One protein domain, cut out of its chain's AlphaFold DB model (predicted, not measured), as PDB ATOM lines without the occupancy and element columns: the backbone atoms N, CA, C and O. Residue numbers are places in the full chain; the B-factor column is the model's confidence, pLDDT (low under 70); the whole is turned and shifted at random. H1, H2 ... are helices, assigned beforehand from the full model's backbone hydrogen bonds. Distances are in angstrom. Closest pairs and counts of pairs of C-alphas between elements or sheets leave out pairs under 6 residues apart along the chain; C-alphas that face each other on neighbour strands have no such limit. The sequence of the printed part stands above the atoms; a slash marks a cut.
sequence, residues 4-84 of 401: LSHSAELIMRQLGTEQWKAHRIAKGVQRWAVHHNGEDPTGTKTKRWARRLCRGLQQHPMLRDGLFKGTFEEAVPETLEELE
ATOM      1  N   LEU A   4     173.456 135.339 128.343       92.69
ATOM      2  CA  LEU A   4     173.720 136.362 129.350       92.69
ATOM      3  C   LEU A   4     173.783 137.773 128.738       92.69
ATOM      4  O   LEU A   4     173.229 138.710 129.308       92.69
ATOM      5  N   SER A   5     174.393 137.920 127.557       94.25
ATOM      6  CA  SER A   5     174.499 139.200 126.843       94.25
ATOM      7  C   SER A   5     173.125 139.751 126.448       94.25
ATOM      8  O   SER A   5     172.881 140.937 126.638       94.25
ATOM      9  N   HIS A   6     172.196 138.903 125.984       95.12
ATOM     10  CA  HIS A   6     170.830 139.344 125.657       95.12
ATOM     11  C   HIS A   6     170.052 139.815 126.895       95.12
ATOM     12  O   HIS A   6     169.275 140.767 126.827       95.12
ATOM     13  N   SER A   7     170.248 139.148 128.037       97.25
ATOM     14  CA  SER A   7     169.614 139.550 129.300       97.25
ATOM     15  C   SER A   7     170.200 140.865 129.816       97.25
ATOM     16  O   SER A   7     169.450 141.742 130.241       97.25
ATOM     17  N   ALA A   8     171.520 141.044 129.711       97.50
ATOM     18  CA  ALA A   8     172.189 142.299 130.040       97.50
ATOM     19  C   ALA A   8     171.718 143.451 129.138       97.50
ATOM     20  O   ALA A   8     171.408 144.521 129.642       97.50
ATOM     21  N   GLU A   9     171.588 143.239 127.828       97.06
ATOM     22  CA  GLU A   9     171.074 144.252 126.898       97.06
ATOM     23  C   GLU A   9     169.630 144.663 127.232       97.06
ATOM     24  O   GLU A   9     169.311 145.853 127.275       97.06
ATOM     25  N   LEU A  10     168.770 143.691 127.561       96.06
ATOM     26  CA  LEU A  10     167.412 143.960 128.029       96.06
ATOM     27  C   LEU A  10     167.410 144.819 129.302       96.06
ATOM     28  O   LEU A  10     166.663 145.793 129.366       96.06
ATOM     29  N   ILE A  11     168.223 144.459 130.300       97.06
ATOM     30  CA  ILE A  11     168.335 145.182 131.576       97.06
ATOM     31  C   ILE A  11     168.870 146.599 131.346       97.06
ATOM     32  O   ILE A  11     168.304 147.557 131.863       97.06
ATOM     33  N   MET A  12     169.918 146.738 130.533       96.44
ATOM     34  CA  MET A  12     170.520 148.018 130.160       96.44
ATOM     35  C   MET A  12     169.468 148.956 129.564       96.44
ATOM     36  O   MET A  12     169.299 150.074 130.046       96.44
ATOM     37  N   ARG A  13     168.713 148.467 128.573       95.00
ATOM     38  CA  ARG A  13     167.672 149.234 127.881       95.00
ATOM     39  C   ARG A  13     166.492 149.577 128.790       95.00
ATOM     40  O   ARG A  13     166.053 150.716 128.796       95.00
ATOM     41  N   GLN A  14     165.965 148.602 129.530       93.19
ATOM     42  CA  GLN A  14     164.739 148.784 130.323       93.19
ATOM     43  C   GLN A  14     164.970 149.572 131.613       93.19
ATOM     44  O   GLN A  14     164.068 150.272 132.064       93.19
ATOM     45  N   LEU A  15     166.157 149.463 132.216       91.56
ATOM     46  CA  LEU A  15     166.483 150.184 133.446       91.56
ATOM     47  C   LEU A  15     167.280 151.468 133.190       91.56
ATOM     48  O   LEU A  15     167.433 152.258 134.116       91.56
ATOM     49  N   GLY A  16     167.785 151.707 131.977       92.56
ATOM     50  CA  GLY A  16     168.619 152.876 131.680       92.56
ATOM     51  C   GLY A  16     169.909 152.887 132.505       92.56
ATOM     52  O   GLY A  16     170.250 153.894 133.116       92.56
ATOM     53  N   THR A  17     170.583 151.738 132.600       93.56
ATOM     54  CA  THR A  17     171.821 151.573 133.383       93.56
ATOM     55  C   THR A  17     173.026 151.350 132.473       93.56
ATOM     56  O   THR A  17     172.878 150.944 131.328       93.56
ATOM     57  N   GLU A  18     174.236 151.561 132.988       96.56
ATOM     58  CA  GLU A  18     175.482 151.281 132.270       96.56
ATOM     59  C   GLU A  18     175.636 149.784 131.950       96.56
ATOM     60  O   GLU A  18     175.217 148.913 132.722       96.56
ATOM     61  N   GLN A  19     176.300 149.476 130.832       96.56
ATOM     62  CA  GLN A  19     176.458 148.110 130.322       96.56
ATOM     63  C   GLN A  19     177.091 147.150 131.342       96.56
ATOM     64  O   GLN A  19     176.672 145.994 131.448       96.56
ATOM     65  N   TRP A  20     178.090 147.602 132.106       96.19
ATOM     66  CA  TRP A  20     178.772 146.760 133.091       96.19
ATOM     67  C   TRP A  20     177.864 146.412 134.284       96.19
ATOM     68  O   TRP A  20     177.864 145.262 134.731       96.19
ATOM     69  N   LYS A  21     177.030 147.361 134.746       96.56
ATOM     70  CA  LYS A  21     176.003 147.123 135.777       96.56
ATOM     71  C   LYS A  21     174.972 146.126 135.268       96.56
ATOM     72  O   LYS A  21     174.665 145.154 135.949       96.56
ATOM     73  N   ALA A  22     174.508 146.303 134.031       97.00
ATOM     74  CA  ALA A  22     173.553 145.389 133.417       97.00
ATOM     75  C   ALA A  22     174.090 143.951 133.317       97.00
ATOM     76  O   ALA A  22     173.357 143.001 133.589       97.00
ATOM     77  N   HIS A  23     175.378 143.772 133.001       96.94
ATOM     78  CA  HIS A  23     176.021 142.452 133.005       96.94
ATOM     79  C   HIS A  23     176.106 141.834 134.404       96.94
ATOM     80  O   HIS A  23     175.909 140.627 134.546       96.94
ATOM     81  N   ARG A  24     176.395 142.631 135.438       96.75
ATOM     82  CA  ARG A  24     176.410 142.158 136.831       96.75
ATOM     83  C   ARG A  24     175.019 141.721 137.288       96.75
ATOM     84  O   ARG A  24     174.880 140.606 137.784       96.75
ATOM     85  N   ILE A  25     173.998 142.533 137.016       97.50
ATOM     86  CA  ILE A  25     172.599 142.193 137.302       97.50
ATOM     87  C   ILE A  25     172.205 140.913 136.552       97.50
ATOM     88  O   ILE A  25     171.679 139.989 137.161       97.50
ATOM     89  N   ALA A  26     172.525 140.801 135.258       97.50
ATOM     90  CA  ALA A  26     172.220 139.607 134.465       97.50
ATOM     91  C   ALA A  26     172.864 138.331 135.037       97.50
ATOM     92  O   ALA A  26     172.237 137.272 135.013       97.50
ATOM     93  N   LYS A  27     174.085 138.418 135.587       96.88
ATOM     94  CA  LYS A  27     174.733 137.290 136.281       96.88
ATOM     95  C   LYS A  27     174.002 136.916 137.570       96.88
ATOM     96  O   LYS A  27     173.808 135.728 137.817       96.88
ATOM     97  N   GLY A  28     173.578 137.902 138.362       96.81
ATOM     98  CA  GLY A  28     172.740 137.667 139.544       96.81
ATOM     99  C   GLY A  28     171.428 136.968 139.176       96.81
ATOM    100  O   GLY A  28     171.082 135.945 139.759       96.81
ATOM    101  N   VAL A  29     170.763 137.446 138.120       97.75
ATOM    102  CA  VAL A  29     169.522 136.861 137.590       97.75
ATOM    103  C   VAL A  29     169.738 135.423 137.108       97.75
ATOM    104  O   VAL A  29     168.895 134.566 137.349       97.75
ATOM    105  N   GLN A  30     170.863 135.132 136.448       97.25
ATOM    106  CA  GLN A  30     171.195 133.773 136.015       97.25
ATOM    107  C   GLN A  30     171.367 132.828 137.206       97.25
ATOM    108  O   GLN A  30     170.817 131.729 137.195       97.25
ATOM    109  N   ARG A  31     172.106 133.249 138.243       96.88
ATOM    110  CA  ARG A  31     172.281 132.450 139.467       96.88
ATOM    111  C   ARG A  31     170.940 132.165 140.135       96.88
ATOM    112  O   ARG A  31     170.668 131.014 140.461       96.88
ATOM    113  N   TRP A  32     170.093 133.187 140.258       96.81
ATOM    114  CA  TRP A  32     168.731 133.045 140.768       96.81
ATOM    115  C   TRP A  32     167.916 132.030 139.959       96.81
ATOM    116  O   TRP A  32     167.315 131.123 140.531       96.81
ATOM    117  N   ALA A  33     167.933 132.150 138.627       96.75
ATOM    118  CA  ALA A  33     167.201 131.269 137.723       96.75
ATOM    119  C   ALA A  33     167.657 129.807 137.835       96.75
ATOM    120  O   ALA A  33     166.817 128.911 137.875       96.75
ATOM    121  N   VAL A  34     168.972 129.568 137.908       96.62
ATOM    122  CA  VAL A  34     169.534 128.219 138.065       96.62
ATOM    123  C   VAL A  34     169.177 127.628 139.426       96.62
ATOM    124  O   VAL A  34     168.807 126.460 139.500       96.62
ATOM    125  N   HIS A  35     169.228 128.432 140.490       96.81
ATOM    126  CA  HIS A  35     168.843 127.995 141.830       96.81
ATOM    127  C   HIS A  35     167.352 127.618 141.914       96.81
ATOM    128  O   HIS A  35     167.024 126.546 142.407       96.81
ATOM    129  N   HIS A  36     166.456 128.452 141.376       96.25
ATOM    130  CA  HIS A  36     165.002 128.262 141.497       96.25
ATOM    131  C   HIS A  36     164.397 127.304 140.473       96.25
ATOM    132  O   HIS A  36     163.333 126.729 140.701       96.25
ATOM    133  N   ASN A  37     164.995 127.184 139.289       96.81
ATOM    134  CA  ASN A  37     164.397 126.434 138.187       96.81
ATOM    135  C   ASN A  37     165.317 125.344 137.629       96.81
ATOM    136  O   ASN A  37     164.958 124.727 136.626       96.81
ATOM    137  N   GLY A  38     166.483 125.100 138.231       96.38
ATOM    138  CA  GLY A  38     167.488 124.163 137.728       96.38
ATOM    139  C   GLY A  38     168.242 124.691 136.505       96.38
ATOM    140  O   GLY A  38     168.096 125.848 136.116       96.38
ATOM    141  N   GLU A  39     169.027 123.827 135.859       96.19
ATOM    142  CA  GLU A  39     169.947 124.193 134.768       96.19
ATOM    143  C   GLU A  39     169.313 125.059 133.663       96.19
ATOM    144  O   GLU A  39     168.176 124.833 133.241       96.19
ATOM    145  N   ASP A  40     170.060 126.040 133.154       95.12
ATOM    146  CA  ASP A  40     169.593 126.976 132.120       95.12
ATOM    147  C   ASP A  40     170.587 127.090 130.945       95.12
ATOM    148  O   ASP A  40     171.116 128.174 130.681       95.12
ATOM    149  N   PRO A  41     170.869 125.987 130.222       93.06
ATOM    150  CA  PRO A  41     171.902 125.959 129.180       93.06
ATOM    151  C   PRO A  41     171.598 126.910 128.011       93.06
ATOM    152  O   PRO A  41     172.507 127.421 127.362       93.06
ATOM    153  N   THR A  42     170.315 127.185 127.757       94.12
ATOM    154  CA  THR A  42     169.850 128.090 126.693       94.12
ATOM    155  C   THR A  42     169.691 129.542 127.158       94.12
ATOM    156  O   THR A  42     169.485 130.431 126.332       94.12
ATOM    157  N   GLY A  43     169.764 129.805 128.469       95.31
ATOM    158  CA  GLY A  43     169.476 131.108 129.075       95.31
ATOM    159  C   GLY A  43     168.001 131.530 129.033       95.31
ATOM    160  O   GLY A  43     167.687 132.707 129.234       95.31
ATOM    161  N   THR A  44     167.086 130.609 128.725       96.25
ATOM    162  CA  THR A  44     165.651 130.903 128.600       96.25
ATOM    163  C   THR A  44     165.053 131.292 129.953       96.25
ATOM    164  O   THR A  44     164.275 132.250 130.029       96.25
ATOM    165  N   LYS A  45     165.458 130.613 131.036       96.62
ATOM    166  CA  LYS A  45     165.002 130.910 132.404       96.62
ATOM    167  C   LYS A  45     165.560 132.258 132.863       96.62
ATOM    168  O   LYS A  45     164.801 133.109 133.322       96.62
ATOM    169  N   THR A  46     166.841 132.516 132.617       97.00
ATOM    170  CA  THR A  46     167.513 133.798 132.884       97.00
ATOM    171  C   THR A  46     166.798 134.947 132.179       97.00
ATOM    172  O   THR A  46     166.474 135.954 132.805       97.00
ATOM    173  N   LYS A  47     166.463 134.790 130.892       96.81
ATOM    174  CA  LYS A  47     165.729 135.809 130.126       96.81
ATOM    175  C   LYS A  47     164.329 136.059 130.692       96.81
ATOM    176  O   LYS A  47     163.883 137.208 130.736       96.81
ATOM    177  N   ARG A  48     163.622 135.008 131.128       96.62
ATOM    178  CA  ARG A  48     162.313 135.124 131.799       96.62
ATOM    179  C   ARG A  48     162.433 135.933 133.093       96.62
ATOM    180  O   ARG A  48     161.667 136.877 133.273       96.62
ATOM    181  N   TRP A  49     163.408 135.618 133.941       97.62
ATOM    182  CA  TRP A  49     163.643 136.345 135.191       97.62
ATOM    183  C   TRP A  49     164.131 137.773 134.978       97.62
ATOM    184  O   TRP A  49     163.673 138.666 135.679       97.62
ATOM    185  N   ALA A  50     164.955 138.034 133.961       97.62
ATOM    186  CA  ALA A  50     165.370 139.390 133.610       97.62
ATOM    187  C   ALA A  50     164.164 140.252 133.203       97.62
ATOM    188  O   ALA A  50     164.022 141.382 133.660       97.62
ATOM    189  N   ARG A  51     163.236 139.706 132.400       96.56
ATOM    190  CA  ARG A  51     161.966 140.385 132.084       96.56
ATOM    191  C   ARG A  51     161.109 140.605 133.329       96.56
ATOM    192  O   ARG A  51     160.487 141.659 133.441       96.56
ATOM    193  N   ARG A  52     161.048 139.624 134.239       96.25
ATOM    194  CA  ARG A  52     160.303 139.746 135.502       96.25
ATOM    195  C   ARG A  52     160.891 140.847 136.383       96.25
ATOM    196  O   ARG A  52     160.127 141.687 136.834       96.25
ATOM    197  N   LEU A  53     162.215 140.894 136.534       96.81
ATOM    198  CA  LEU A  53     162.924 141.948 137.255       96.81
ATOM    199  C   LEU A  53     162.617 143.323 136.657       96.81
ATOM    200  O   LEU A  53     162.156 144.204 137.371       96.81
ATOM    201  N   CYS A  54     162.809 143.503 135.345       95.06
ATOM    202  CA  CYS A  54     162.575 144.797 134.702       95.06
ATOM    203  C   CYS A  54     161.124 145.275 134.860       95.06
ATOM    204  O   CYS A  54     160.909 146.418 135.248       95.06
ATOM    205  N   ARG A  55     160.134 144.403 134.610       91.88
ATOM    206  CA  ARG A  55     158.711 144.751 134.785       91.88
ATOM    207  C   ARG A  55     158.367 145.030 136.247       91.88
ATOM    208  O   ARG A  55     157.693 146.009 136.533       91.88
ATOM    209  N   GLY A  56     158.873 144.209 137.163       92.44
ATOM    210  CA  GLY A  56     158.654 144.383 138.594       92.44
ATOM    211  C   GLY A  56     159.222 145.700 139.119       92.44
ATOM    212  O   GLY A  56     158.559 146.379 139.889       92.44
ATOM    213  N   LEU A  57     160.403 146.115 138.654       92.44
ATOM    214  CA  LEU A  57     160.998 147.408 139.012       92.44
ATOM    215  C   LEU A  57     160.280 148.604 138.377       92.44
ATOM    216  O   LEU A  57     160.282 149.683 138.962       92.44
ATOM    217  N   GLN A  58     159.666 148.434 137.204       87.12
ATOM    218  CA  GLN A  58     158.785 149.452 136.618       87.12
ATOM    219  C   GLN A  58     157.501 149.612 137.444       87.12
ATOM    220  O   GLN A  58     157.062 150.730 137.694       87.12
ATOM    221  N   GLN A  59     156.923 148.504 137.917       84.56
ATOM    222  CA  GLN A  59     155.727 148.508 138.768       84.56
ATOM    223  C   GLN A  59     156.017 148.961 140.207       84.56
ATOM    224  O   GLN A  59     155.178 149.602 140.839       84.56
ATOM    225  N   HIS A  60     157.217 148.673 140.718       89.31
ATOM    226  CA  HIS A  60     157.642 148.969 142.087       89.31
ATOM    227  C   HIS A  60     158.998 149.698 142.121       89.31
ATOM    228  O   HIS A  60     160.018 149.119 142.512       89.31
ATOM    229  N   PRO A  61     159.035 150.989 141.748       88.06
ATOM    230  CA  PRO A  61     160.288 151.721 141.563       88.06
ATOM    231  C   PRO A  61     161.099 151.921 142.843       88.06
ATOM    232  O   PRO A  61     162.313 152.052 142.770       88.06
ATOM    233  N   MET A  62     160.478 151.865 144.023       88.31
ATOM    234  CA  MET A  62     161.187 151.896 145.308       88.31
ATOM    235  C   MET A  62     162.139 150.706 145.509       88.31
ATOM    236  O   MET A  62     163.123 150.828 146.232       88.31
ATOM    237  N   LEU A  63     161.896 149.568 144.847       92.81
ATOM    238  CA  LEU A  63     162.807 148.417 144.888       92.81
ATOM    239  C   LEU A  63     164.075 148.657 144.061       92.81
ATOM    240  O   LEU A  63     165.093 147.998 144.270       92.81
ATOM    241  N   ARG A  64     164.038 149.629 143.141       91.62
ATOM    242  CA  ARG A  64     165.192 150.015 142.329       91.62
ATOM    243  C   ARG A  64     166.326 150.516 143.213       91.62
ATOM    244  O   ARG A  64     167.474 150.145 142.995       91.62
ATOM    245  N   ASP A  65     166.002 151.306 144.227       88.94
ATOM    246  CA  ASP A  65     166.975 151.797 145.196       88.94
ATOM    247  C   ASP A  65     167.678 150.649 145.920       88.94
ATOM    248  O   ASP A  65     168.898 150.673 146.041       88.94
ATOM    249  N   GLY A  66     166.925 149.635 146.359       89.81
ATOM    250  CA  GLY A  66     167.487 148.436 146.985       89.81
ATOM    251  C   GLY A  66     168.465 147.719 146.055       89.81
ATOM    252  O   GLY A  66     169.605 147.463 146.438       89.81
ATOM    253  N   LEU A  67     168.071 147.521 144.791       93.75
ATOM    254  CA  LEU A  67     168.912 146.876 143.780       93.75
ATOM    255  C   LEU A  67     170.256 147.596 143.546       93.75
ATOM    256  O   LEU A  67     171.248 146.944 143.225       93.75
ATOM    257  N   PHE A  68     170.295 148.927 143.670       91.38
ATOM    258  CA  PHE A  68     171.490 149.734 143.385       91.38
ATOM    259  C   PHE A  68     172.268 150.203 144.629       91.38
ATOM    260  O   PHE A  68     173.326 150.810 144.460       91.38
ATOM    261  N   LYS A  69     171.788 149.938 145.853       85.44
ATOM    262  CA  LYS A  69     172.457 150.334 147.111       85.44
ATOM    263  C   LYS A  69     173.468 149.302 147.640       85.44
ATOM    264  O   LYS A  69     174.252 149.655 148.516       85.44
ATOM    265  N   GLY A  70     173.491 148.075 147.110       79.38
ATOM    266  CA  GLY A  70     174.357 146.978 147.575       79.38
ATOM    267  C   GLY A  70     175.213 146.324 146.484       79.38
ATOM    268  O   GLY A  70     175.346 146.837 145.369       79.38
ATOM    269  N   THR A  71     175.801 145.166 146.801       90.19
ATOM    270  CA  THR A  71     176.426 144.311 145.781       90.19
ATOM    271  C   THR A  71     175.334 143.664 144.927       90.19
ATOM    272  O   THR A  71     174.286 143.269 145.435       90.19
ATOM    273  N   PHE A  72     175.542 143.540 143.613       92.31
ATOM    274  CA  PHE A  72     174.536 142.914 142.741       92.31
ATOM    275  C   PHE A  72     174.350 141.423 143.048       92.31
ATOM    276  O   PHE A  72     173.323 140.845 142.699       92.31
ATOM    277  N   GLU A  73     175.348 140.796 143.667       88.12
ATOM    278  CA  GLU A  73     175.312 139.412 144.113       88.12
ATOM    279  C   GLU A  73     174.268 139.169 145.218       88.12
ATOM    280  O   GLU A  73     173.632 138.117 145.192       88.12
ATOM    281  N   GLU A  74     174.054 140.134 146.115       91.44
ATOM    282  CA  GLU A  74     173.066 140.070 147.208       91.44
ATOM    283  C   GLU A  74     171.747 140.749 146.811       91.44
ATOM    284  O   GLU A  74     170.667 140.175 146.945       91.44
ATOM    285  N   ALA A  75     171.834 141.941 146.216       95.75
ATOM    286  CA  ALA A  75     170.667 142.774 145.953       95.75
ATOM    287  C   ALA A  75     169.729 142.192 144.879       95.75
ATOM    288  O   ALA A  75     168.523 142.445 144.906       95.75
ATOM    289  N   VAL A  76     170.248 141.416 143.913       97.06
ATOM    290  CA  VAL A  76     169.411 140.791 142.871       97.06
ATOM    291  C   VAL A  76     168.496 139.704 143.449       97.06
ATOM    292  O   VAL A  76     167.293 139.798 143.193       97.06
ATOM    293  N   PRO A  77     168.999 138.698 144.199       96.56
ATOM    294  CA  PRO A  77     168.147 137.738 144.896       96.56
ATOM    295  C   PRO A  77     167.079 138.387 145.777       96.56
ATOM    296  O   PRO A  77     165.904 138.102 145.585       96.56
ATOM    297  N   GLU A  78     167.462 139.321 146.652       96.12
ATOM    298  CA  GLU A  78     166.526 139.997 147.563       96.12
ATOM    299  C   GLU A  78     165.416 140.739 146.805       96.12
ATOM    300  O   GLU A  78     164.232 140.647 147.136       96.12
ATOM    301  N   THR A  79     165.784 141.448 145.732       96.88
ATOM    302  CA  THR A  79     164.813 142.154 144.886       96.88
ATOM    303  C   THR A  79     163.860 141.173 144.200       96.88
ATOM    304  O   THR A  79     162.661 141.435 144.118       96.88
ATOM    305  N   LEU A  80     164.371 140.054 143.675       97.38
ATOM    306  CA  LEU A  80     163.550 139.048 143.002       97.38
ATOM    307  C   LEU A  80     162.606 138.337 143.973       97.38
ATOM    308  O   LEU A  80     161.435 138.180 143.637       97.38
ATOM    309  N   GLU A  81     163.079 137.989 145.166       96.81
ATOM    310  CA  GLU A  81     162.272 137.398 146.235       96.81
ATOM    311  C   GLU A  81     161.127 138.329 146.654       96.81
ATOM    312  O   GLU A  81     159.965 137.923 146.711       96.81
ATOM    313  N   GLU A  82     161.415 139.619 146.849       96.44
ATOM    314  CA  GLU A  82     160.385 140.606 147.173       96.44
ATOM    315  C   GLU A  82     159.359 140.767 146.037       96.44
ATOM    316  O   GLU A  82     158.153 140.879 146.292       96.44
ATOM    317  N   LEU A  83     159.806 140.743 144.775       95.94
ATOM    318  CA  LEU A  83     158.913 140.760 143.612       95.94
ATOM    319  C   LEU A  83     158.038 139.503 143.536       95.94
ATOM    320  O   LEU A  83     156.868 139.600 143.160       95.94
ATOM    321  N   GLU A  84     158.556 138.332 143.902       95.31
ATOM    322  CA  GLU A  84     157.752 137.114 144.005       95.31
ATOM    323  C   GLU A  84     156.713 137.215 145.109       95.31
ATOM    324  O   GLU A  84     155.534 136.996 144.849       95.31
TER     325      GLU A  84
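This is residues 4 to 84 of the 401 residues of the protein "Hypothetical protein" of Alexandrium andersonii (UniProt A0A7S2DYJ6). H1 and H3 lie side by side, the longest helix, H2, crosses both steeply, and the hairpin of H4 and H5 packs through H5 on H2 and H3, away from H1. The printed part, 81 residues with five named helices, H1 to H5 in order, and no named strand, is all helix. It is compact, with radius of gyration of the C-alphas 11.1 A and spans of 31 by 24 by 22 A.

H1, residues 4 to 15, begins at C-alpha 4 (173.720, 136.362, 129.350). H2 is residues 19 to 37, 26.0 A long; H3 44 to 59, 22.6 A; H4 62 to 69; H5 72 to 84, ending at C-alpha 84 (157.752, 137.114, 144.005).

H1 touches H2 at a steep tilt of 65 degrees, closest C-alphas Ala 8 and Ala 22, 4.8 A. H4 and H5 form a helical hairpin, closest C-alphas Leu 67 and Ala 75, 5.0 A. Each O i to N i+4 pair is within hydrogen-bond range in H1, H2 and H3; 3 of 4 in H4, 8 of 9 in H5.

The printed part has no cut or long link; no printed residue is under pLDDT 70.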